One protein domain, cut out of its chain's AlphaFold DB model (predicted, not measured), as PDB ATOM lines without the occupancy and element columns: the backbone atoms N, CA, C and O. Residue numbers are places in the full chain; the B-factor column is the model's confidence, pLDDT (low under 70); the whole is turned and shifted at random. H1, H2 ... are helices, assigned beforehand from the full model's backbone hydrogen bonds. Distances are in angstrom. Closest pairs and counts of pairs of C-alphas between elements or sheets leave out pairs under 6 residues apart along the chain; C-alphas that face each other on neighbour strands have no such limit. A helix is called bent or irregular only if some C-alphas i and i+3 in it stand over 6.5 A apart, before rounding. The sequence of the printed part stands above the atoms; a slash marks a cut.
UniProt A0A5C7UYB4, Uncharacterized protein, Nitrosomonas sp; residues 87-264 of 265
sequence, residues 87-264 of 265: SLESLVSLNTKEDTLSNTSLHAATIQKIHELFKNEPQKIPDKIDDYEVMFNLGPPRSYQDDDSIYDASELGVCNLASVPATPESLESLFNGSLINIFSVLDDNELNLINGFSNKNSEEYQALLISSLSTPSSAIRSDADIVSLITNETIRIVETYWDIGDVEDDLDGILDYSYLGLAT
ATOM      1  N   SER A  87      90.709 172.695 119.564       78.38
ATOM      2  CA  SER A  87      91.798 173.281 118.769       78.38
ATOM      3  C   SER A  87      92.864 172.281 118.286       78.38
ATOM      4  O   SER A  87      93.658 172.618 117.404       78.38
ATOM      5  N   LEU A  88      92.876 171.058 118.821       80.69
ATOM      6  CA  LEU A  88      93.793 169.985 118.429       80.69
ATOM      7  C   LEU A  88      93.318 169.219 117.191       80.69
ATOM      8  O   LEU A  88      94.093 168.456 116.625       80.69
ATOM      9  N   GLU A  89      92.092 169.458 116.721       84.56
ATOM     10  CA  GLU A  89      91.519 168.791 115.546       84.56
ATOM     11  C   GLU A  89      92.423 168.912 114.305       84.56
ATOM     12  O   GLU A  89      92.551 167.986 113.509       84.56
ATOM     13  N   SER A  90      93.134 170.038 114.169       85.50
ATOM     14  CA  SER A  90      94.096 170.290 113.081       85.50
ATOM     15  C   SER A  90      95.296 169.337 113.033       85.50
ATOM     16  O   SER A  90      96.004 169.303 112.027       85.50
ATOM     17  N   LEU A  91      95.537 168.579 114.102       86.94
ATOM     18  CA  LEU A  91      96.629 167.614 114.190       86.94
ATOM     19  C   LEU A  91      96.229 166.248 113.641       86.94
ATOM     20  O   LEU A  91      97.118 165.470 113.285       86.94
ATOM     21  N   VAL A  92      94.926 165.970 113.535       90.25
ATOM     22  CA  VAL A  92      94.444 164.712 112.977       90.25
ATOM     23  C   VAL A  92      94.612 164.732 111.470       90.25
ATOM     24  O   VAL A  92      94.136 165.628 110.775       90.25
ATOM     25  N   SER A  93      95.312 163.731 110.947       92.50
ATOM     26  CA  SER A  93      95.486 163.586 109.507       92.50
ATOM     27  C   SER A  93      95.820 162.155 109.129       92.50
ATOM     28  O   SER A  93      96.383 161.411 109.929       92.50
ATOM     29  N   LEU A  94      95.524 161.797 107.881       94.94
ATOM     30  CA  LEU A  94      96.016 160.559 107.288       94.94
ATOM     31  C   LEU A  94      97.540 160.590 107.176       94.94
ATOM     32  O   LEU A  94      98.133 161.593 106.766       94.94
ATOM     33  N   ASN A  95      98.167 159.450 107.444       97.19
ATOM     34  CA  ASN A  95      99.573 159.274 107.150       97.19
ATOM     35  C   ASN A  95      99.802 159.285 105.631       97.19
ATOM     36  O   ASN A  95      99.282 158.452 104.890       97.19
ATOM     37  N   THR A  96     100.612 160.236 105.176       95.88
ATOM     38  CA  THR A  96     101.038 160.380 103.771       95.88
ATOM     39  C   THR A  96     102.537 160.143 103.598       95.88
ATOM     40  O   THR A  96     103.102 160.442 102.544       95.88
ATOM     41  N   LYS A  97     103.214 159.669 104.650       96.88
ATOM     42  CA  LYS A  97     104.638 159.359 104.616       96.88
ATOM     43  C   LYS A  97     104.881 158.021 103.929       96.88
ATOM     44  O   LYS A  97     104.077 157.097 104.001       96.88
ATOM     45  N   GLU A  98     106.049 157.935 103.314       95.25
ATOM     46  CA  GLU A  98     106.557 156.742 102.647       95.25
ATOM     47  C   GLU A  98     107.742 156.164 103.438       95.25
ATOM     48  O   GLU A  98     108.131 156.688 104.489       95.25
ATOM     49  N   ASP A  99     108.331 155.086 102.920       96.12
ATOM     50  CA  ASP A  99     109.524 154.446 103.477       96.12
ATOM     51  C   ASP A  99     109.351 154.119 104.974       96.12
ATOM     52  O   ASP A  99     108.350 153.524 105.372       96.12
ATOM     53  N   THR A 100     110.312 154.506 105.815       96.88
ATOM     54  CA  THR A 100     110.375 154.182 107.247       96.88
ATOM     55  C   THR A 100     109.170 154.674 108.052       96.88
ATOM     56  O   THR A 100     108.856 154.074 109.074       96.88
ATOM     57  N   LEU A 101     108.479 155.720 107.589       97.50
ATOM     58  CA  LEU A 101     107.290 156.275 108.247       97.50
ATOM     59  C   LEU A 101     105.973 155.873 107.565       97.50
ATOM     60  O   LEU A 101     104.916 156.345 107.977       97.50
ATOM     61  N   SER A 102     106.005 155.013 106.543       98.25
ATOM     62  CA  SER A 102     104.783 154.439 105.959       98.25
ATOM     63  C   SER A 102     104.003 153.611 106.982       98.25
ATOM     64  O   SER A 102     104.602 153.011 107.877       98.25
ATOM     65  N   ASN A 103     102.680 153.501 106.810       97.75
ATOM     66  CA  ASN A 103     101.838 152.666 107.681       97.75
ATOM     67  C   ASN A 103     102.359 151.225 107.755       97.75
ATOM     68  O   ASN A 103     102.540 150.693 108.841       97.75
ATOM     69  N   THR A 104     102.736 150.632 106.617       97.81
ATOM     70  CA  THR A 104     103.316 149.280 106.576       97.81
ATOM     71  C   THR A 104     104.603 149.157 107.399       97.81
ATOM     72  O   THR A 104     104.817 148.141 108.059       97.81
ATOM     73  N   SER A 105     105.475 150.168 107.363       98.31
ATOM     74  CA  SER A 105     106.729 150.134 108.127       98.31
ATOM     75  C   SER A 105     106.500 150.359 109.618       98.31
ATOM     76  O   SER A 105     107.129 149.679 110.427       98.31
ATOM     77  N   LEU A 106     105.587 151.262 109.983       98.44
ATOM     78  CA  LEU A 106     105.205 151.508 111.374       98.44
ATOM     79  C   LEU A 106     104.550 150.273 111.994       98.44
ATOM     80  O   LEU A 106     104.979 149.837 113.057       98.44
ATOM     81  N   HIS A 107     103.621 149.646 111.279       97.81
ATOM     82  CA  HIS A 107     102.993 148.388 111.664       97.81
ATOM     83  C   HIS A 107     104.033 147.289 111.942       97.81
ATOM     84  O   HIS A 107     104.079 146.697 113.024       97.81
ATOM     85  N   ALA A 108     104.955 147.064 110.998       98.19
ATOM     86  CA  ALA A 108     106.027 146.084 111.166       98.19
ATOM     87  C   ALA A 108     106.958 146.421 112.348       98.19
ATOM     88  O   ALA A 108     107.390 145.520 113.072       98.19
ATOM     89  N   ALA A 109     107.259 147.706 112.562       98.38
ATOM     90  CA  ALA A 109     108.073 148.163 113.682       98.38
ATOM     91  C   ALA A 109     107.372 147.943 115.033       98.38
ATOM     92  O   ALA A 109     108.026 147.514 115.986       98.38
ATOM     93  N   THR A 110     106.056 148.163 115.116       97.38
ATOM     94  CA  THR A 110     105.254 147.886 116.317       97.38
ATOM     95  C   THR A 110     105.272 146.398 116.648       97.38
ATOM     96  O   THR A 110     105.627 146.028 117.769       97.38
ATOM     97  N   ILE A 111     105.015 145.525 115.667       97.25
ATOM     98  CA  ILE A 111     105.087 144.067 115.854       97.25
ATOM     99  C   ILE A 111     106.484 143.640 116.319       97.25
ATOM    100  O   ILE A 111     106.626 142.866 117.271       97.25
ATOM    101  N   GLN A 112     107.544 144.165 115.696       97.81
ATOM    102  CA  GLN A 112     108.912 143.878 116.124       97.81
ATOM    103  C   GLN A 112     109.146 144.308 117.580       97.81
ATOM    104  O   GLN A 112     109.745 143.564 118.360       97.81
ATOM    105  N   LYS A 113     108.660 145.486 117.964       97.00
ATOM    106  CA  LYS A 113     108.804 146.002 119.321       97.00
ATOM    107  C   LYS A 113     108.049 145.145 120.345       97.00
ATOM    108  O   LYS A 113     108.603 144.875 121.411       97.00
ATOM    109  N   ILE A 114     106.860 144.636 120.009       95.75
ATOM    110  CA  ILE A 114     106.133 143.649 120.828       95.75
ATOM    111  C   ILE A 114     106.997 142.395 121.029       95.75
ATOM    112  O   ILE A 114     107.231 141.973 122.165       95.75
ATOM    113  N   HIS A 115     107.566 141.834 119.956       96.88
ATOM    114  CA  HIS A 115     108.487 140.696 120.061       96.88
ATOM    115  C   HIS A 115     109.690 140.982 120.976       96.88
ATOM    116  O   HIS A 115     110.116 140.110 121.736       96.88
ATOM    117  N   GLU A 116     110.255 142.188 120.908       96.44
ATOM    118  CA  GLU A 116     111.402 142.591 121.724       96.44
ATOM    119  C   GLU A 116     111.060 142.723 123.213       96.44
ATOM    120  O   GLU A 116     111.838 142.257 124.057       96.44
ATOM    121  N   LEU A 117     109.917 143.333 123.541       94.56
ATOM    122  CA  LEU A 117     109.454 143.537 124.917       94.56
ATOM    123  C   LEU A 117     109.073 142.212 125.585       94.56
ATOM    124  O   LEU A 117     109.514 141.928 126.700       94.56
ATOM    125  N   PHE A 118     108.352 141.351 124.867       93.31
ATOM    126  CA  PHE A 118     107.826 140.089 125.390       93.31
ATOM    127  C   PHE A 118     108.719 138.876 125.096       93.31
ATOM    128  O   PHE A 118     108.310 137.733 125.287       93.31
ATOM    129  N   LYS A 119     109.987 139.078 124.712       96.19
ATOM    130  CA  LYS A 119     110.936 137.982 124.410       96.19
ATOM    131  C   LYS A 119     111.123 136.961 125.543       96.19
ATOM    132  O   LYS A 119     111.492 135.818 125.285       96.19
ATOM    133  N   ASN A 120     110.910 137.379 126.793       96.88
ATOM    134  CA  ASN A 120     111.015 136.522 127.979       96.88
ATOM    135  C   ASN A 120     109.679 135.851 128.351       96.88
ATOM    136  O   ASN A 120     109.657 134.981 129.218       96.88
ATOM    137  N   GLU A 121     108.587 136.239 127.692       95.12
ATOM    138  CA  GLU A 121     107.231 135.715 127.864       95.12
ATOM    139  C   GLU A 121     106.600 135.443 126.484       95.12
ATOM    140  O   GLU A 121     105.556 136.005 126.154       95.12
ATOM    141  N   PRO A 122     107.223 134.592 125.644       95.62
ATOM    142  CA  PRO A 122     106.853 134.446 124.236       95.62
ATOM    143  C   PRO A 122     105.412 133.971 124.015       95.62
ATOM    144  O   PRO A 122     104.855 134.190 122.946       95.62
ATOM    145  N   GLN A 123     104.801 133.339 125.017       95.44
ATOM    146  CA  GLN A 123     103.396 132.942 124.992       95.44
ATOM    147  C   GLN A 123     102.416 134.124 124.974       95.44
ATOM    148  O   GLN A 123     101.291 133.920 124.550       95.44
ATOM    149  N   LYS A 124     102.831 135.322 125.416       91.31
ATOM    150  CA  LYS A 124     102.008 136.547 125.400       91.31
ATOM    151  C   LYS A 124     102.084 137.308 124.076       91.31
ATOM    152  O   LYS A 124     101.303 138.220 123.856       91.31
ATOM    153  N   ILE A 125     103.058 136.983 123.222       93.62
ATOM    154  CA  ILE A 125     103.286 137.715 121.969       93.62
ATOM    155  C   ILE A 125     102.063 137.657 121.043       93.62
ATOM    156  O   ILE A 125     101.703 138.718 120.545       93.62
ATOM    157  N   PRO A 126     101.420 136.491 120.804       94.50
ATOM    158  CA  PRO A 126     100.221 136.437 119.968       94.50
ATOM    159  C   PRO A 126      99.111 137.336 120.507       94.50
ATOM    160  O   PRO A 126      98.649 138.192 119.769       94.50
ATOM    161  N   ASP A 127      98.795 137.231 121.802       90.06
ATOM    162  CA  ASP A 127      97.755 138.043 122.443       90.06
ATOM    163  C   ASP A 127      98.038 139.546 122.284       90.06
ATOM    164  O   ASP A 127      97.153 140.310 121.935       90.06
ATOM    165  N   LYS A 128      99.295 139.981 122.448       90.00
ATOM    166  CA  LYS A 128      99.658 141.404 122.305       90.00
ATOM    167  C   LYS A 128      99.647 141.904 120.862       90.00
ATOM    168  O   LYS A 128      99.440 143.095 120.644       90.00
ATOM    169  N   ILE A 129      99.902 141.029 119.889       92.75
ATOM    170  CA  ILE A 129      99.705 141.359 118.474       92.75
ATOM    171  C   ILE A 129      98.205 141.458 118.192       92.75
ATOM    172  O   ILE A 129      97.786 142.439 117.595       92.75
ATOM    173  N   ASP A 130      97.402 140.511 118.677       89.75
ATOM    174  CA  ASP A 130      95.947 140.541 118.513       89.75
ATOM    175  C   ASP A 130      95.344 141.811 119.142       89.75
ATOM    176  O   ASP A 130      94.550 142.479 118.489       89.75
ATOM    177  N   ASP A 131      95.778 142.214 120.342       86.94
ATOM    178  CA  ASP A 131      95.353 143.464 120.992       86.94
ATOM    179  C   ASP A 131      95.648 144.700 120.111       86.94
ATOM    180  O   ASP A 131      94.802 145.583 119.955       86.94
ATOM    181  N   TYR A 132      96.841 144.753 119.503       89.94
ATOM    182  CA  TYR A 132      97.241 145.823 118.582       89.94
ATOM    183  C   TYR A 132      96.388 145.847 117.308       89.94
ATOM    184  O   TYR A 132      95.926 146.907 116.899       89.94
ATOM    185  N   GLU A 133      96.158 144.693 116.685       89.50
ATOM    186  CA  GLU A 133      95.356 144.595 115.461       89.50
ATOM    187  C   GLU A 133      93.886 144.943 115.729       89.50
ATOM    188  O   GLU A 133      93.237 145.641 114.945       89.50
ATOM    189  N   VAL A 134      93.351 144.481 116.864       84.19
ATOM    190  CA  VAL A 134      91.966 144.737 117.265       84.19
ATOM    191  C   VAL A 134      91.727 146.225 117.476       84.19
ATOM    192  O   VAL A 134      90.667 146.685 117.080       84.19
ATOM    193  N   MET A 135      92.695 147.003 117.974       83.25
ATOM    194  CA  MET A 135      92.572 148.464 118.121       83.25
ATOM    195  C   MET A 135      92.041 149.173 116.859       83.25
ATOM    196  O   MET A 135      91.262 150.118 116.973       83.25
ATOM    197  N   PHE A 136      92.419 148.712 115.662       86.25
ATOM    198  CA  PHE A 136      91.951 149.278 114.387       86.25
ATOM    199  C   PHE A 136      90.833 148.463 113.733       86.25
ATOM    200  O   PHE A 136      90.241 148.900 112.749       86.25
ATOM    201  N   ASN A 137      90.547 147.281 114.269       78.62
ATOM    202  CA  ASN A 137      89.584 146.325 113.743       78.62
ATOM    203  C   ASN A 137      88.401 146.091 114.696       78.62
ATOM    204  O   ASN A 137      87.684 145.101 114.547       78.62
ATOM    205  N   LEU A 138      88.165 146.995 115.656       64.12
ATOM    206  CA  LEU A 138      86.990 146.946 116.534       64.12
ATOM    207  C   LEU A 138      85.666 146.988 115.745       64.12
ATOM    208  O   LEU A 138      84.613 146.704 116.312       64.12
ATOM    209  N   GLY A 139      85.718 147.269 114.433       56.59
ATOM    210  CA  GLY A 139      84.552 147.546 113.608       56.59
ATOM    211  C   GLY A 139      83.860 148.801 114.126       56.59
ATOM    212  O   GLY A 139      84.101 149.236 115.255       56.59
ATOM    213  N   PRO A 140      82.994 149.443 113.345       55.38
ATOM    214  CA  PRO A 140      82.166 150.435 113.960       55.38
ATOM    215  C   PRO A 140      81.241 149.736 114.961       55.38
ATOM    216  O   PRO A 140      80.530 148.786 114.617       55.38
ATOM    217  N   PRO A 141      81.194 150.210 116.204       57.41
ATOM    218  CA  PRO A 141      80.293 149.680 117.227       57.41
ATOM    219  C   PRO A 141      78.808 149.858 116.851       57.41
ATOM    220  O   PRO A 141      77.919 149.340 117.533       57.41
ATOM    221  N   ARG A 142      78.505 150.560 115.747       67.50
ATOM    222  CA  ARG A 142      77.169 150.698 115.167       67.50
ATOM    223  C   ARG A 142      77.162 150.270 113.700       67.50
ATOM    224  O   ARG A 142      77.981 150.720 112.909       67.50
ATOM    225  N   SER A 143      76.154 149.490 113.311       64.00
ATOM    226  CA  SER A 143      75.989 149.013 111.930       64.00
ATOM    227  C   SER A 143      75.945 150.134 110.884       64.00
ATOM    228  O   SER A 143      76.368 149.910 109.758       64.00
ATOM    229  N   TYR A 144      75.482 151.336 111.254       71.19
ATOM    230  CA  TYR A 144      75.315 152.440 110.307       71.19
ATOM    231  C   TYR A 144      76.625 153.006 109.745       71.19
ATOM    232  O   TYR A 144      76.583 153.595 108.673       71.19
ATOM    233  N   GLN A 145      77.762 152.831 110.428       73.00
ATOM    234  CA  GLN A 145      79.032 153.451 110.011       73.00
ATOM    235  C   GLN A 145      79.780 152.627 108.947       73.00
ATOM    236  O   GLN A 145      80.713 153.120 108.327       73.00
ATOM    237  N   ASP A 146      79.388 151.365 108.730       69.00
ATOM    238  CA  ASP A 146      79.931 150.523 107.653       69.00
ATOM    239  C   ASP A 146      78.953 150.387 106.467       69.00
ATOM    240  O   ASP A 146      79.318 149.846 105.418       69.00
ATOM    241  N   ASP A 147      77.714 150.878 106.601       74.44
ATOM    242  CA  ASP A 147      76.636 150.648 105.629       74.44
ATOM    243  C   ASP A 147      76.922 151.284 104.255       74.44
ATOM    244  O   ASP A 147      76.508 150.744 103.222       74.44
ATOM    245  N   ASP A 148      77.650 152.404 104.215       78.31
ATOM    246  CA  ASP A 148      78.039 153.096 102.979       78.31
ATOM    247  C   ASP A 148      79.530 152.930 102.612       78.31
ATOM    248  O   ASP A 148      79.982 153.446 101.584       78.31
ATOM    249  N   SER A 149      80.268 152.131 103.396       85.38
ATOM    250  CA  SER A 149      81.706 151.863 103.248       85.38
ATOM    251  C   SER A 149      82.614 153.101 103.362       85.38
ATOM    252  O   SER A 149      83.756 153.071 102.881       85.38
ATOM    253  N   ILE A 150      82.136 154.193 103.963       87.56
ATOM    254  CA  ILE A 150      82.863 155.455 104.085       87.56
ATOM    255  C   ILE A 150      82.692 156.003 105.506       87.56
ATOM    256  O   ILE A 150      81.580 156.270 105.916       87.56
ATOM    257  N   TYR A 151      83.792 156.303 106.200       87.50
ATOM    258  CA  TYR A 151      83.732 157.118 107.414       87.50
ATOM    259  C   TYR A 151      83.722 158.598 107.053       87.50
ATOM    260  O   TYR A 151      84.680 159.110 106.461       87.50
ATOM    261  N   ASP A 152      82.656 159.306 107.401       84.44
ATOM    262  CA  ASP A 152      82.589 160.756 107.234       84.44
ATOM    263  C   ASP A 152      83.014 161.533 108.490       84.44
ATOM    264  O   ASP A 152      83.267 160.978 109.553       84.44
ATOM    265  N   ALA A 153      83.086 162.858 108.368       82.69
ATOM    266  CA  ALA A 153      83.537 163.746 109.433       82.69
ATOM    267  C   ALA A 153      82.754 163.609 110.758       82.69
ATOM    268  O   ALA A 153      83.330 163.784 111.831       82.69
ATOM    269  N   SER A 154      81.457 163.292 110.699       80.19
ATOM    270  CA  SER A 154      80.618 163.045 111.876       80.19
ATOM    271  C   SER A 154      80.965 161.734 112.565       80.19
ATOM    272  O   SER A 154      80.994 161.688 113.789       80.19
ATOM    273  N   GLU A 155      81.221 160.678 111.798       82.81
ATOM    274  CA  GLU A 155      81.567 159.352 112.324       82.81
ATOM    275  C   GLU A 155      83.012 159.299 112.810       82.81
ATOM    276  O   GLU A 155      83.324 158.608 113.772       82.81
ATOM    277  N   LEU A 156      83.904 160.059 112.176       83.75
ATOM    278  CA  LEU A 156      85.272 160.231 112.646       83.75
ATOM    279  C   LEU A 156      85.331 161.096 113.914       83.75
ATOM    280  O   LEU A 156      86.247 160.920 114.709       83.75
ATOM    281  N   GLY A 157      84.387 162.021 114.108       81.31
ATOM    282  CA  GLY A 157      84.459 163.038 115.167       81.31
ATOM    283  C   GLY A 157      85.435 164.178 114.844       81.31
ATOM    284  O   GLY A 157      85.931 164.856 115.739       81.31
ATOM    285  N   VAL A 158      85.746 164.380 113.558       83.31
ATOM    286  CA  VAL A 158      86.766 165.325 113.084       83.31
ATOM    287  C   VAL A 158      86.237 166.050 111.844       83.31
ATOM    288  O   VAL A 158      86.164 165.489 110.751       83.31
ATOM    289  N   CYS A 159      85.860 167.316 112.007       82.94
ATOM    290  CA  CYS A 159      85.182 168.133 111.001       82.94
ATOM    291  C   CYS A 159      86.068 168.572 109.823       82.94
ATOM    292  O   CYS A 159      85.559 168.907 108.752       82.94
ATOM    293  N   ASN A 160      87.384 168.623 110.012       80.12
ATOM    294  CA  ASN A 160      88.345 169.104 109.024       80.12
ATOM    295  C   ASN A 160      88.818 168.019 108.038       80.12
ATOM    296  O   ASN A 160      89.527 168.340 107.077       80.12
ATOM    297  N   LEU A 161      88.423 166.760 108.248       85.06
ATOM    298  CA  LEU A 161      88.787 165.643 107.388       85.06
ATOM    299  C   LEU A 161      87.761 165.435 106.276       85.06
ATOM    300  O   LEU A 161      86.550 165.553 106.458       85.06
ATOM    301  N   ALA A 162      88.270 165.083 105.098       85.25
ATOM    302  CA  ALA A 162      87.437 164.483 104.069       85.25
ATOM    303  C   ALA A 162      87.052 163.060 104.489       85.25
ATOM    304  O   ALA A 162      87.786 162.417 105.239       85.25
ATOM    305  N   SER A 163      85.942 162.559 103.951       88.31
ATOM    306  CA  SER A 163      85.537 161.180 104.191       88.31
ATOM    307  C   SER A 163      86.602 160.185 103.719       88.31
ATOM    308  O   SER A 163      87.244 160.390 102.681       88.31
ATOM    309  N   VAL A 164      86.776 159.097 104.467       90.50
ATOM    310  CA  VAL A 164      87.784 158.057 104.218       90.50
ATOM    311  C   VAL A 164      87.116 156.692 104.043       90.50
ATOM    312  O   VAL A 164      85.992 156.516 104.500       90.50
ATOM    313  N   PRO A 165      87.758 155.708 103.390       91.50
ATOM    314  CA  PRO A 165      87.217 154.351 103.335       91.50
ATOM    315  C   PRO A 165      86.995 153.775 104.739       91.50
ATOM    316  O   PRO A 165      87.880 153.905 105.589       91.50
ATOM    317  N   ALA A 166      85.857 153.113 104.954       88.31
ATOM    318  CA  ALA A 166      85.535 152.425 106.202       88.31
ATOM    319  C   ALA A 166      86.343 151.122 106.337       88.31
ATOM    320  O   ALA A 166      85.874 150.032 106.011       88.31
ATOM    321  N   THR A 167      87.622 151.249 106.697       88.81
ATOM    322  CA  THR A 167      88.575 150.132 106.760       88.81
ATOM    323  C   THR A 167      89.560 150.308 107.917       88.81
ATOM    324  O   THR A 167      89.962 151.453 108.166       88.81
ATOM    325  N   PRO A 168      90.045 149.220 108.546       88.38
ATOM    326  CA  PRO A 168      91.082 149.284 109.578       88.38
ATOM    327  C   PRO A 168      92.323 150.074 109.150       88.38
ATOM    328  O   PRO A 168      92.863 150.862 109.921       88.38
ATOM    329  N   GLU A 169      92.724 149.964 107.882       92.31
ATOM    330  CA  GLU A 169      93.879 150.677 107.334       92.31
ATOM    331  C   GLU A 169      93.692 152.203 107.330       92.31
ATOM    332  O   GLU A 169      94.665 152.952 107.452       92.31
ATOM    333  N   SER A 170      92.453 152.689 107.206       92.56
ATOM    334  CA  SER A 170      92.146 154.121 107.304       92.56
ATOM    335  C   SER A 170      92.308 154.609 108.739       92.56
ATOM    336  O   SER A 170      92.890 155.672 108.950       92.56
ATOM    337  N   LEU A 171      91.841 153.826 109.717       90.69
ATOM    338  CA  LEU A 171      91.971 154.144 111.140       90.69
ATOM    339  C   LEU A 171      93.437 154.101 111.579       90.69
ATOM    340  O   LEU A 171      93.926 155.067 112.162       90.69
ATOM    341  N   GLU A 172      94.182 153.061 111.201       93.69
ATOM    342  CA  GLU A 172      95.625 152.975 111.453       93.69
ATOM    343  C   GLU A 172      96.376 154.150 110.797       93.69
ATOM    344  O   GLU A 172      97.279 154.741 111.396       93.69
ATOM    345  N   SER A 173      95.975 154.562 109.588       95.56
ATOM    346  CA  SER A 173      96.549 155.730 108.908       95.56
ATOM    347  C   SER A 173      96.261 157.047 109.630       95.56
ATOM    348  O   SER A 173      97.156 157.889 109.729       95.56
ATOM    349  N   LEU A 174      95.040 157.241 110.141       93.88
ATOM    350  CA  LEU A 174      94.676 158.413 110.943       93.88
ATOM    351  C   LEU A 174      95.449 158.440 112.259       93.88
ATOM    352  O   LEU A 174      95.998 159.479 112.627       93.88
ATOM    353  N   PHE A 175      95.548 157.300 112.938       93.56
ATOM    354  CA  PHE A 175      96.309 157.165 114.171       93.56
ATOM    355  C   PHE A 175      97.786 157.531 113.958       93.56
ATOM    356  O   PHE A 175      98.311 158.452 114.589       93.56
ATOM    357  N   ASN A 176      98.438 156.882 112.991       96.06
ATOM    358  CA  ASN A 176      99.847 157.112 112.684       96.06
ATOM    359  C   ASN A 176     100.110 158.536 112.184       96.06
ATOM    360  O   ASN A 176     101.056 159.180 112.638       96.06
ATOM    361  N   GLY A 177      99.283 159.058 111.275       95.69
ATOM    362  CA  GLY A 177      99.448 160.411 110.740       95.69
ATOM    363  C   GLY A 177      99.323 161.483 111.823       95.69
ATOM    364  O   GLY A 177     100.117 162.425 111.855       95.69
ATOM    365  N   SER A 178      98.399 161.291 112.767       93.94
ATOM    366  CA  SER A 178      98.230 162.177 113.922       93.94
ATOM    367  C   SER A 178      99.460 162.167 114.834       93.94
ATOM    368  O   SER A 178      99.992 163.225 115.174       93.94
ATOM    369  N   LEU A 179      99.983 160.985 115.175       94.25
ATOM    370  CA  LEU A 179     101.190 160.877 116.000       94.25
ATOM    371  C   LEU A 179     102.441 161.425 115.295       94.25
ATOM    372  O   LEU A 179     103.275 162.060 115.940       94.25
ATOM    373  N   ILE A 180     102.567 161.252 113.975       94.19
ATOM    374  CA  ILE A 180     103.650 161.864 113.186       94.19
ATOM    375  C   ILE A 180     103.587 163.393 113.285       94.19
ATOM    376  O   ILE A 180     104.620 164.030 113.506       94.19
ATOM    377  N   ASN A 181     102.403 163.996 113.152       90.56
ATOM    378  CA  ASN A 181     102.248 165.451 113.253       90.56
ATOM    379  C   ASN A 181     102.687 165.983 114.621       90.56
ATOM    380  O   ASN A 181     103.347 167.016 114.690       90.56
ATOM    381  N   ILE A 182     102.394 165.247 115.692       89.81
ATOM    382  CA  ILE A 182     102.795 165.612 117.056       89.81
ATOM    383  C   ILE A 182     104.307 165.444 117.235       89.81
ATOM    384  O   ILE A 182     105.019 166.395 117.562       89.81
ATOM    385  N   PHE A 183     104.829 164.242 116.993       91.69
ATOM    386  CA  PHE A 183     106.226 163.927 117.295       91.69
ATOM    387  C   PHE A 183     107.223 164.594 116.352       91.69
ATOM    388  O   PHE A 183     108.374 164.782 116.732       91.69
ATOM    389  N   SER A 184     106.806 164.993 115.148       89.44
ATOM    390  CA  SER A 184     107.661 165.774 114.247       89.44
ATOM    391  C   SER A 184     107.902 167.210 114.723       89.44
ATOM    392  O   SER A 184     108.863 167.835 114.273       89.44
ATOM    393  N   VAL A 185     107.063 167.719 115.630       87.25
ATOM    394  CA  VAL A 185     107.139 169.089 116.153       87.25
ATOM    395  C   VAL A 185     107.819 169.145 117.518       87.25
ATOM    396  O   VAL A 185     108.650 170.025 117.744       87.25
ATOM    397  N   LEU A 186     107.477 168.217 118.414       87.19
ATOM    398  CA  LEU A 186     107.918 168.260 119.809       87.19
ATOM    399  C   LEU A 186     109.379 167.834 119.971       87.19
ATOM    400  O   LEU A 186     109.755 166.742 119.539       87.19
ATOM    401  N   ASP A 187     110.189 168.618 120.683       86.31
ATOM    402  CA  ASP A 187     111.531 168.200 121.107       86.31
ATOM    403  C   ASP A 187     111.546 167.409 122.425       86.31
ATOM    404  O   ASP A 187     110.509 167.103 123.015       86.31
ATOM    405  N   ASP A 188     112.730 166.954 122.844       86.25
ATOM    406  CA  ASP A 188     112.865 166.105 124.031       86.25
ATOM    407  C   ASP A 188     112.494 166.845 125.315       86.25
ATOM    408  O   ASP A 188     112.020 166.218 126.258       86.25
ATOM    409  N   ASN A 189     112.688 168.165 125.385       87.12
ATOM    410  CA  ASN A 189     112.279 168.927 126.561       87.12
ATOM    411  C   ASN A 189     110.756 169.004 126.626       87.12
ATOM    412  O   ASN A 189     110.185 168.774 127.689       87.12
ATOM    413  N   GLU A 190     110.106 169.282 125.498       88.31
ATOM    414  CA  GLU A 190     108.648 169.353 125.397       88.31
ATOM    415  C   GLU A 190     108.003 167.997 125.689       88.31
ATOM    416  O   GLU A 190     107.126 167.910 126.547       88.31
ATOM    417  N   LEU A 191     108.503 166.915 125.084       87.44
ATOM    418  CA  LEU A 191     108.018 165.564 125.380       87.44
ATOM    419  C   LEU A 191     108.231 165.177 126.843       87.44
ATOM    420  O   LEU A 191     107.341 164.592 127.450       87.44
ATOM    421  N   ASN A 192     109.376 165.510 127.443       86.56
ATOM    422  CA  ASN A 192     109.608 165.223 128.860       86.56
ATOM    423  C   ASN A 192     108.669 166.018 129.777       86.56
ATOM    424  O   ASN A 192     108.262 165.500 130.817       86.56
ATOM    425  N   LEU A 193     108.317 167.254 129.410       85.81
ATOM    426  CA  LEU A 193     107.335 168.050 130.149       85.81
ATOM    427  C   LEU A 193     105.941 167.432 130.060       85.81
ATOM    428  O   LEU A 193     105.288 167.284 131.090       85.81
ATOM    429  N   ILE A 194     105.521 167.034 128.859       85.88
ATOM    430  CA  ILE A 194     104.217 166.409 128.629       85.88
ATOM    431  C   ILE A 194     104.137 165.053 129.350       85.88
ATOM    432  O   ILE A 194     103.188 164.801 130.085       85.88
ATOM    433  N   ASN A 195     105.175 164.221 129.248       83.38
ATOM    434  CA  ASN A 195     105.249 162.923 129.932       83.38
ATOM    435  C   ASN A 195     105.351 163.036 131.454       83.38
ATOM    436  O   ASN A 195     104.915 162.148 132.184       83.38
ATOM    437  N   GLY A 196     105.955 164.117 131.948       80.50
ATOM    438  CA  GLY A 196     106.036 164.423 133.373       80.50
ATOM    439  C   GLY A 196     104.764 165.056 133.937       80.50
ATOM    440  O   GLY A 196     104.685 165.269 135.154       80.50
ATOM    441  N   PHE A 197     103.782 165.378 133.090       80.06
ATOM    442  CA  PHE A 197     102.552 166.020 133.517       80.06
ATOM    443  C   PHE A 197     101.683 165.022 134.289       80.06
ATOM    444  O   PHE A 197     101.038 164.140 133.737       80.06
ATOM    445  N   SER A 198     101.706 165.151 135.613       65.50
ATOM    446  CA  SER A 198     101.010 164.262 136.552       65.50
ATOM    447  C   SER A 198      99.649 164.799 137.005       65.50
ATOM    448  O   SER A 198      98.971 164.149 137.803       65.50
ATOM    449  N   ASN A 199      99.250 165.990 136.537       57.47
ATOM    450  CA  ASN A 199      97.958 166.578 136.876       57.47
ATOM    451  C   ASN A 199      96.871 165.978 135.972       57.47
ATOM    452  O   ASN A 199      96.973 166.040 134.753       57.47
ATOM    453  N   LYS A 200      95.819 165.422 136.580       64.81
ATOM    454  CA  LYS A 200      94.634 164.867 135.903       64.81
ATOM    455  C   LYS A 200      93.680 165.965 135.393       64.81
ATOM    456  O   LYS A 200      92.470 165.795 135.466       64.81
ATOM    457  N   ASN A 201      94.210 167.127 135.020       79.00
ATOM    458  CA  ASN A 201      93.423 168.250 134.525       79.00
ATOM    459  C   ASN A 201      93.621 168.347 133.007       79.00
ATOM    460  O   ASN A 201      94.663 168.843 132.568       79.00
ATOM    461  N   SER A 202      92.637 167.872 132.238       74.94
ATOM    462  CA  SER A 202      92.622 167.907 130.770       74.94
ATOM    463  C   SER A 202      92.848 169.301 130.216       74.94
ATOM    464  O   SER A 202      93.640 169.452 129.296       74.94
ATOM    465  N   GLU A 203      92.234 170.336 130.795       79.62
ATOM    466  CA  GLU A 203      92.379 171.713 130.301       79.62
ATOM    467  C   GLU A 203      93.835 172.196 130.385       79.62
ATOM    468  O   GLU A 203      94.358 172.829 129.465       79.62
ATOM    469  N   GLU A 204      94.526 171.882 131.486       82.62
ATOM    470  CA  GLU A 204      95.932 172.255 131.656       82.62
ATOM    471  C   GLU A 204      96.859 171.415 130.772       82.62
ATOM    472  O   GLU A 204      97.825 171.948 130.222       82.62
ATOM    473  N   TYR A 205      96.563 170.121 130.612       84.25
ATOM    474  CA  TYR A 205      97.308 169.246 129.710       84.25
ATOM    475  C   TYR A 205      97.148 169.693 128.251       84.25
ATOM    476  O   TYR A 205      98.132 169.809 127.522       84.25
ATOM    477  N   GLN A 206      95.925 170.038 127.847       84.00
ATOM    478  CA  GLN A 206      95.610 170.583 126.533       84.00
ATOM    479  C   GLN A 206      96.359 171.890 126.287       84.00
ATOM    480  O   GLN A 206      97.011 172.044 125.254       84.00
ATOM    481  N   ALA A 207      96.333 172.816 127.249       84.69
ATOM    482  CA  ALA A 207      97.075 174.067 127.149       84.69
ATOM    483  C   ALA A 207      98.588 173.829 127.017       84.69
ATOM    484  O   ALA A 207      99.241 174.494 126.208       84.69
ATOM    485  N   LEU A 208      99.144 172.868 127.767       86.75
ATOM    486  CA  LEU A 208     100.546 172.472 127.651       86.75
ATOM    487  C   LEU A 208     100.849 171.936 126.249       86.75
ATOM    488  O   LEU A 208     101.749 172.462 125.594       86.75
ATOM    489  N   LEU A 209     100.071 170.968 125.762       86.56
ATOM    490  CA  LEU A 209     100.262 170.361 124.446       86.56
ATOM    491  C   LEU A 209     100.173 171.404 123.323       86.56
ATOM    492  O   LEU A 209     101.078 171.489 122.494       86.56
ATOM    493  N   ILE A 210      99.142 172.256 123.331       85.81
ATOM    494  CA  ILE A 210      98.991 173.350 122.359       85.81
ATOM    495  C   ILE A 210     100.197 174.285 122.413       85.81
ATOM    496  O   ILE A 210     100.706 174.695 121.367       85.81
ATOM    497  N   SER A 211     100.655 174.644 123.617       86.38
ATOM    498  CA  SER A 211     101.782 175.561 123.775       86.38
ATOM    499  C   SER A 211     103.066 174.987 123.180       86.38
ATOM    500  O   SER A 211     103.721 175.685 122.411       86.38
ATOM    501  N   SER A 212     103.361 173.709 123.443       85.81
ATOM    502  CA  SER A 212     104.528 173.014 122.895       85.81
ATOM    503  C   SER A 212     104.447 172.884 121.373       85.81
ATOM    504  O   SER A 212     105.412 173.160 120.671       85.81
ATOM    505  N   LEU A 213     103.269 172.574 120.825       84.75
ATOM    506  CA  LEU A 213     103.081 172.487 119.373       84.75
ATOM    507  C   LEU A 213     103.142 173.854 118.666       84.75
ATOM    508  O   LEU A 213     103.485 173.934 117.487       84.75
ATOM    509  N   SER A 214     102.833 174.941 119.378       81.56
ATOM    510  CA  SER A 214     102.859 176.310 118.841       81.56
ATOM    511  C   SER A 214     104.252 176.944 118.848       81.56
ATOM    512  O   SER A 214     104.470 177.951 118.169       81.56
ATOM    513  N   THR A 215     105.200 176.384 119.602       73.56
ATOM    514  CA  THR A 215     106.594 176.844 119.668       73.56
ATOM    515  C   THR A 215     107.561 175.784 119.141       73.56
ATOM    516  O   THR A 215     108.461 175.385 119.875       73.56
ATOM    517  N   PRO A 216     107.417 175.354 117.870       65.81
ATOM    518  CA  PRO A 216     108.180 174.246 117.315       65.81
ATOM    519  C   PRO A 216     109.679 174.449 117.518       65.81
ATOM    520  O   PRO A 216     110.245 175.494 117.164       65.81
ATOM    521  N   SER A 217     110.326 173.424 118.064       65.00
ATOM    522  CA  SER A 217     111.773 173.398 118.195       65.00
ATOM    523  C   SER A 217     112.438 173.473 116.820       65.00
ATOM    524  O   SER A 217     111.949 172.948 115.821       65.00
ATOM    525  N   SER A 218     113.619 174.088 116.747       62.09
ATOM    526  CA  SER A 218     114.446 174.032 115.531       62.09
ATOM    527  C   SER A 218     115.088 172.653 115.302       62.09
ATOM    528  O   SER A 218     115.789 172.462 114.307       62.09
ATOM    529  N   ALA A 219     114.926 171.719 116.246       66.25
ATOM    530  CA  ALA A 219     115.479 170.376 116.173       66.25
ATOM    531  C   ALA A 219     114.594 169.471 115.303       66.25
ATOM    532  O   ALA A 219     113.476 169.135 115.672       66.25
ATOM    533  N   ILE A 220     115.119 169.049 114.154       74.06
ATOM    534  CA  ILE A 220     114.463 168.067 113.285       74.06
ATOM    535  C   ILE A 220     114.770 166.670 113.835       74.06
ATOM    536  O   ILE A 220     115.938 166.269 113.856       74.06
ATOM    537  N   ARG A 221     113.742 165.935 114.274       87.75
ATOM    538  CA  ARG A 221     113.881 164.521 114.656       87.75
ATOM    539  C   ARG A 221     114.192 163.654 113.446       87.75
ATOM    540  O   ARG A 221     113.738 163.938 112.339       87.75
ATOM    541  N   SER A 222     114.946 162.580 113.663       92.31
ATOM    542  CA  SER A 222     115.112 161.570 112.624       92.31
ATOM    543  C   SER A 222     113.858 160.700 112.514       92.31
ATOM    544  O   SER A 222     113.150 160.494 113.500       92.31
ATOM    545  N   ASP A 223     113.618 160.127 111.334       94.75
ATOM    546  CA  ASP A 223     112.519 159.176 111.133       94.75
ATOM    547  C   ASP A 223     112.613 157.996 112.112       94.75
ATOM    548  O   ASP A 223     111.601 157.550 112.639       94.75
ATOM    549  N   ALA A 224     113.828 157.535 112.428       94.81
ATOM    550  CA  ALA A 224     114.043 156.468 113.403       94.81
ATOM    551  C   ALA A 224     113.596 156.862 114.823       94.81
ATOM    552  O   ALA A 224     113.037 156.033 115.543       94.81
ATOM    553  N   ASP A 225     113.801 158.123 115.217       94.19
ATOM    554  CA  ASP A 225     113.325 158.627 116.508       94.19
ATOM    555  C   ASP A 225     111.794 158.714 116.525       94.19
ATOM    556  O   ASP A 225     111.171 158.316 117.506       94.19
ATOM    557  N   ILE A 226     111.180 159.171 115.426       95.25
ATOM    558  CA  ILE A 226     109.717 159.240 115.291       95.25
ATOM    559  C   ILE A 226     109.100 157.836 115.346       95.25
ATOM    560  O   ILE A 226     108.151 157.628 116.097       95.25
ATOM    561  N   VAL A 227     109.668 156.848 114.640       97.50
ATOM    562  CA  VAL A 227     109.232 155.439 114.726       97.50
ATOM    563  C   VAL A 227     109.294 154.939 116.168       97.50
ATOM    564  O   VAL A 227     108.348 154.319 116.651       97.50
ATOM    565  N   SER A 228     110.384 155.222 116.885       95.81
ATOM    566  CA  SER A 228     110.515 154.832 118.294       95.81
ATOM    567  C   SER A 228     109.412 155.451 119.159       95.81
ATOM    568  O   SER A 228     108.805 154.755 119.967       95.81
ATOM    569  N   LEU A 229     109.105 156.737 118.975       94.75
ATOM    570  CA  LEU A 229     108.051 157.423 119.730       94.75
ATOM    571  C   LEU A 229     106.660 156.847 119.437       94.75
ATOM    572  O   LEU A 229     105.937 156.526 120.378       94.75
ATOM    573  N   ILE A 230     106.321 156.645 118.160       95.44
ATOM    574  CA  ILE A 230     105.031 156.074 117.740       95.44
ATOM    575  C   ILE A 230     104.860 154.660 118.289       95.44
ATOM    576  O   ILE A 230     103.845 154.363 118.915       95.44
ATOM    577  N   THR A 231     105.857 153.792 118.110       95.88
ATOM    578  CA  THR A 231     105.778 152.396 118.575       95.88
ATOM    579  C   THR A 231     105.681 152.302 120.098       95.88
ATOM    580  O   THR A 231     104.900 151.504 120.609       95.88
ATOM    581  N   ASN A 232     106.418 153.134 120.844       93.19
ATOM    582  CA  ASN A 232     106.318 153.160 122.306       93.19
ATOM    583  C   ASN A 232     104.940 153.657 122.776       93.19
ATOM    584  O   ASN A 232     104.394 153.093 123.720       93.19
ATOM    585  N   GLU A 233     104.380 154.682 122.131       91.19
ATOM    586  CA  GLU A 233     103.056 155.208 122.478       91.19
ATOM    587  C   GLU A 233     101.944 154.202 122.161       91.19
ATOM    588  O   GLU A 233     101.087 153.939 122.999       91.19
ATOM    589  N   THR A 234     102.012 153.574 120.989       91.75
ATOM    590  CA  THR A 234     101.079 152.521 120.568       91.75
ATOM    591  C   THR A 234     101.057 151.377 121.577       91.75
ATOM    592  O   THR A 234      99.999 150.968 122.044       91.75
ATOM    593  N   ILE A 235     102.236 150.898 121.984       90.31
ATOM    594  CA  ILE A 235     102.344 149.815 122.967       90.31
ATOM    595  C   ILE A 235     101.842 150.254 124.335       90.31
ATOM    596  O   ILE A 235     101.179 149.470 125.003       90.31
ATOM    597  N   ARG A 236     102.106 151.498 124.754       87.88
ATOM    598  CA  ARG A 236     101.557 152.028 126.005       87.88
ATOM    599  C   ARG A 236     100.029 151.973 125.994       87.88
ATOM    600  O   ARG A 236      99.450 151.568 126.997       87.88
ATOM    601  N   ILE A 237      99.392 152.370 124.893       84.00
ATOM    602  CA  ILE A 237      97.931 152.333 124.742       84.00
ATOM    603  C   ILE A 237      97.428 150.886 124.815       84.00
ATOM    604  O   ILE A 237      96.588 150.584 125.663       84.00
ATOM    605  N   VAL A 238      98.014 149.985 124.021       82.81
ATOM    606  CA  VAL A 238      97.674 148.552 124.010       82.81
ATOM    607  C   VAL A 238      97.829 147.920 125.400       82.81
ATOM    608  O   VAL A 238      96.923 147.254 125.891       82.81
ATOM    609  N   GLU A 239      98.946 148.156 126.089       79.81
ATOM    610  CA  GLU A 239      99.199 147.578 127.416       79.81
ATOM    611  C   GLU A 239      98.312 148.163 128.517       79.81
ATOM    612  O   GLU A 239      98.015 147.468 129.486       79.81
ATOM    613  N   THR A 240      97.922 149.433 128.405       73.94
ATOM    614  CA  THR A 240      97.148 150.096 129.461       73.94
ATOM    615  C   THR A 240      95.662 149.753 129.374       73.94
ATOM    616  O   THR A 240      95.013 149.670 130.415       73.94
ATOM    617  N   TYR A 241      95.127 149.543 128.167       65.69
ATOM    618  CA  TYR A 241      93.676 149.534 127.956       65.69
ATOM    619  C   TYR A 241      93.137 148.289 127.236       65.69
ATOM    620  O   TYR A 241      91.952 148.007 127.360       65.69
ATOM    621  N   TRP A 242      93.984 147.501 126.561       64.06
ATOM    622  CA  TRP A 242      93.568 146.288 125.840       64.06
ATOM    623  C   TRP A 242      93.944 144.996 126.577       64.06
ATOM    624  O   TRP A 242      93.912 143.924 125.994       64.06
ATOM    625  N   ASP A 243      94.263 145.033 127.874       55.72
ATOM    626  CA  ASP A 243      94.297 143.798 128.674       55.72
ATOM    627  C   ASP A 243      92.834 143.386 128.964       55.72
ATOM    628  O   ASP A 243      92.234 143.807 129.954       55.72
ATOM    629  N   ILE A 244      92.243 142.638 128.018       47.84
ATOM    630  CA  ILE A 244      90.811 142.297 127.844       47.84
ATOM    631  C   ILE A 244      90.274 141.373 128.957       47.84
ATOM    632  O   ILE A 244      89.826 140.248 128.726       47.84
ATOM    633  N   GLY A 245      90.363 141.828 130.204       44.12
ATOM    634  CA  GLY A 245      89.757 141.185 131.363       44.12
ATOM    635  C   GLY A 245      88.450 141.836 131.809       44.12
ATOM    636  O   GLY A 245      87.560 141.107 132.229       44.12
ATOM    637  N   ASP A 246      88.334 143.170 131.737       44.44
ATOM    638  CA  ASP A 246      87.278 143.904 132.463       44.44
ATOM    639  C   ASP A 246      86.950 145.325 131.924       44.44
ATOM    640  O   ASP A 246      86.271 146.080 132.618       44.44
ATOM    641  N   VAL A 247      87.407 145.742 130.733       43.38
ATOM    642  CA  VAL A 247      87.184 147.125 130.240       43.38
ATOM    643  C   VAL A 247      86.509 147.113 128.866       43.38
ATOM    644  O   VAL A 247      87.158 147.297 127.845       43.38
ATOM    645  N   GLU A 248      85.201 146.848 128.835       45.44
ATOM    646  CA  GLU A 248      84.386 146.970 127.611       45.44
ATOM    647  C   GLU A 248      83.819 148.391 127.394       45.44
ATOM    648  O   GLU A 248      83.241 148.636 126.343       45.44
ATOM    649  N   ASP A 249      84.008 149.344 128.322       50.94
ATOM    650  CA  ASP A 249      83.137 150.538 128.374       50.94
ATOM    651  C   ASP A 249      83.808 151.924 128.202       50.94
ATOM    652  O   ASP A 249      83.079 152.909 128.143       50.94
ATOM    653  N   ASP A 250      85.140 152.050 128.094       53.25
ATOM    654  CA  ASP A 250      85.815 153.372 128.190       53.25
ATOM    655  C   ASP A 250      86.610 153.793 126.928       53.25
ATOM    656  O   ASP A 250      87.551 154.586 127.025       53.25
ATOM    657  N   LEU A 251      86.310 153.238 125.750       58.88
ATOM    658  CA  LEU A 251      86.956 153.622 124.485       58.88
ATOM    659  C   LEU A 251      85.942 154.116 123.474       58.88
ATOM    660  O   LEU A 251      85.259 153.308 122.843       58.88
ATOM    661  N   ASP A 252      85.902 155.432 123.293       66.69
ATOM    662  CA  ASP A 252      85.041 156.049 122.296       66.69
ATOM    663  C   ASP A 252      85.735 156.042 120.924       66.69
ATOM    664  O   ASP A 252      85.090 155.674 119.945       66.69
ATOM    665  N   GLY A 253      87.048 156.332 120.853       77.62
ATOM    666  CA  GLY A 253      87.844 156.402 119.618       77.62
ATOM    667  C   GLY A 253      89.336 156.026 119.734       77.62
ATOM    668  O   GLY A 253      89.933 155.978 120.810       77.62
ATOM    669  N   ILE A 254      89.985 155.775 118.585       82.12
ATOM    670  CA  ILE A 254      91.363 155.237 118.503       82.12
ATOM    671  C   ILE A 254      92.452 156.174 119.066       82.12
ATOM    672  O   ILE A 254      93.585 155.738 119.272       82.12
ATOM    673  N   LEU A 255      92.155 157.463 119.282       84.56
ATOM    674  CA  LEU A 255      93.098 158.445 119.835       84.56
ATOM    675  C   LEU A 255      92.820 158.820 121.294       84.56
ATOM    676  O   LEU A 255      93.618 159.582 121.847       84.56
ATOM    677  N   ASP A 256      91.785 158.277 121.938       76.88
ATOM    678  CA  ASP A 256      91.363 158.662 123.299       76.88
ATOM    679  C   ASP A 256      92.460 158.525 124.350       76.88
ATOM    680  O   ASP A 256      92.590 159.352 125.251       76.88
ATOM    681  N   TYR A 257      93.331 157.537 124.184       77.19
ATOM    682  CA  TYR A 257      94.460 157.336 125.086       77.19
ATOM    683  C   TYR A 257      95.793 157.804 124.540       77.19
ATOM    684  O   TYR A 257      96.805 157.638 125.219       77.19
ATOM    685  N   SER A 258      95.813 158.410 123.356       82.38
ATOM    686  CA  SER A 258      96.989 159.120 122.863       82.38
ATOM    687  C   SER A 258      97.159 160.462 123.582       82.38
ATOM    688  O   SER A 258      96.266 160.930 124.288       82.38
ATOM    689  N   TYR A 259      98.274 161.148 123.332       78.75
ATOM    690  CA  TYR A 259      98.456 162.552 123.727       78.75
ATOM    691  C   TYR A 259      97.284 163.463 123.322       78.75
ATOM    692  O   TYR A 259      97.017 164.441 124.011       78.75
ATOM    693  N   LEU A 260      96.587 163.171 122.216       75.69
ATOM    694  CA  LEU A 260      95.433 163.965 121.793       75.69
ATOM    695  C   LEU A 260      94.218 163.715 122.676       75.69
ATOM    696  O   LEU A 260      93.595 164.679 123.098       75.69
ATOM    697  N   GLY A 261      93.910 162.462 123.000       72.75
ATOM    698  CA  GLY A 261      92.755 162.154 123.835       72.75
ATOM    699  C   GLY A 261      92.970 162.445 125.320       72.75
ATOM    700  O   GLY A 261      92.079 162.958 125.983       72.75
ATOM    701  N   LEU A 262      94.193 162.308 125.839       71.50
ATOM    702  CA  LEU A 262      94.511 162.779 127.197       71.50
ATOM    703  C   LEU A 262      94.353 164.302 127.359       71.50
ATOM    704  O   LEU A 262      94.225 164.800 128.475       71.50
ATOM    705  N   ALA A 263      94.359 165.051 126.254       65.62
ATOM    706  CA  ALA A 263      94.087 166.482 126.240       65.62
ATOM    707  C   ALA A 263      92.590 166.828 126.172       65.62
ATOM    708  O   ALA A 263      92.254 168.012 126.121       65.62
ATOM    709  N   THR A 264      91.699 165.837 126.141       62.38
ATOM    710  CA  THR A 264      90.248 166.040 126.015       62.38
ATOM    711  C   THR A 264      89.441 165.428 127.167       62.38
ATOM    712  O   THR A 264      88.271 165.776 127.306       62.38
TER     713      THR A 264
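Overview. This is residues 87 to 264 of the 265 residues of an uncharacterized protein of Nitrosomonas sp (UniProt A0A5C7UYB4). What shape do these coordinates make? Helices H5 and H8 meet steeply as a V, near H5's last and H8's first residues, and the helical hairpin H2-H3 packs across both. A second hairpin, H6-H7, lies at the end away from H2-H3, while H4, between long links, touches no helix. What is it made of? The printed part has 178 residues with eight named helices, H1 to H8 in chain order, and no named strand: all helix, with mostly crossed packing. It is compact, with a radius of gyration of the C-alphas of 16.3 A and spans of 44 by 43 by 36 A.

Arrangement. What does the first helix meet? H1, residues 87 to 91, only just touches the hub H5, residues 168 to 183, with 3 pairs of C-alphas within 8 A, the closest Leu 91 and Ser 178 at 5.7 A. How do the hairpins stand? H2, residues 103 to 117, and H3, residues 122 to 137, form a hairpin at a shallow tilt of 30 degrees, opposite ways; their closest C-alphas are His 115 and Ile 125, 6.3 A. H6, residues 188 to 195, and H7, residues 202 to 214, form another at 14 degrees, with C-alphas Glu 190 and Ser 212 closest, 6.1 A. What touches H8, residues 223 to 241? H5 runs opposite ways to it at a steep tilt of 62 degrees, with C-alphas Phe 183 and Ile 226 closest, 6.2 A. H2 touches it at C-alphas Thr 110 and Thr 231, 5.1 A, and H3 at C-alphas Tyr 132 and Val 238, 6.1 A. What of the backbones? Every O i to N i+4 pair is within hydrogen-bond range in H2, H5, H6, H7 and H8; H3 has 9 of 12, H1 has 0 of 1 but 1 of 2 O i to N i+3 pairs, and H4, residues 153 to 156, is too short for an O i to N i+4 pair.

Along the chain. Where does the printed part begin? C-alpha 87 is at (91.798, 173.281, 118.769). How long are the longer helices? H2 measures 20.9 A, H3 23.4 A, H5 22.4 A, H7 17.8 A and H8 27.0 A, ending with C-alpha 241 at (93.676, 149.534, 127.956). Which are irregular? H1 and H3 only just are: C-alphas 87 and 90 are 6.8 A apart, and 123 and 126 are 6.9 A apart.

Size, cuts and confidence. How far does it reach? The C-alphas farthest apart, of Ser 143 and Ser 218, are 46.0 A apart, and there is no cut. Which links are long? Those of H1 to H2, H3 to H4 and H4 to H5. Where is confidence low? 28 residues are under 70, among them 138 to 143 and 241 to 252.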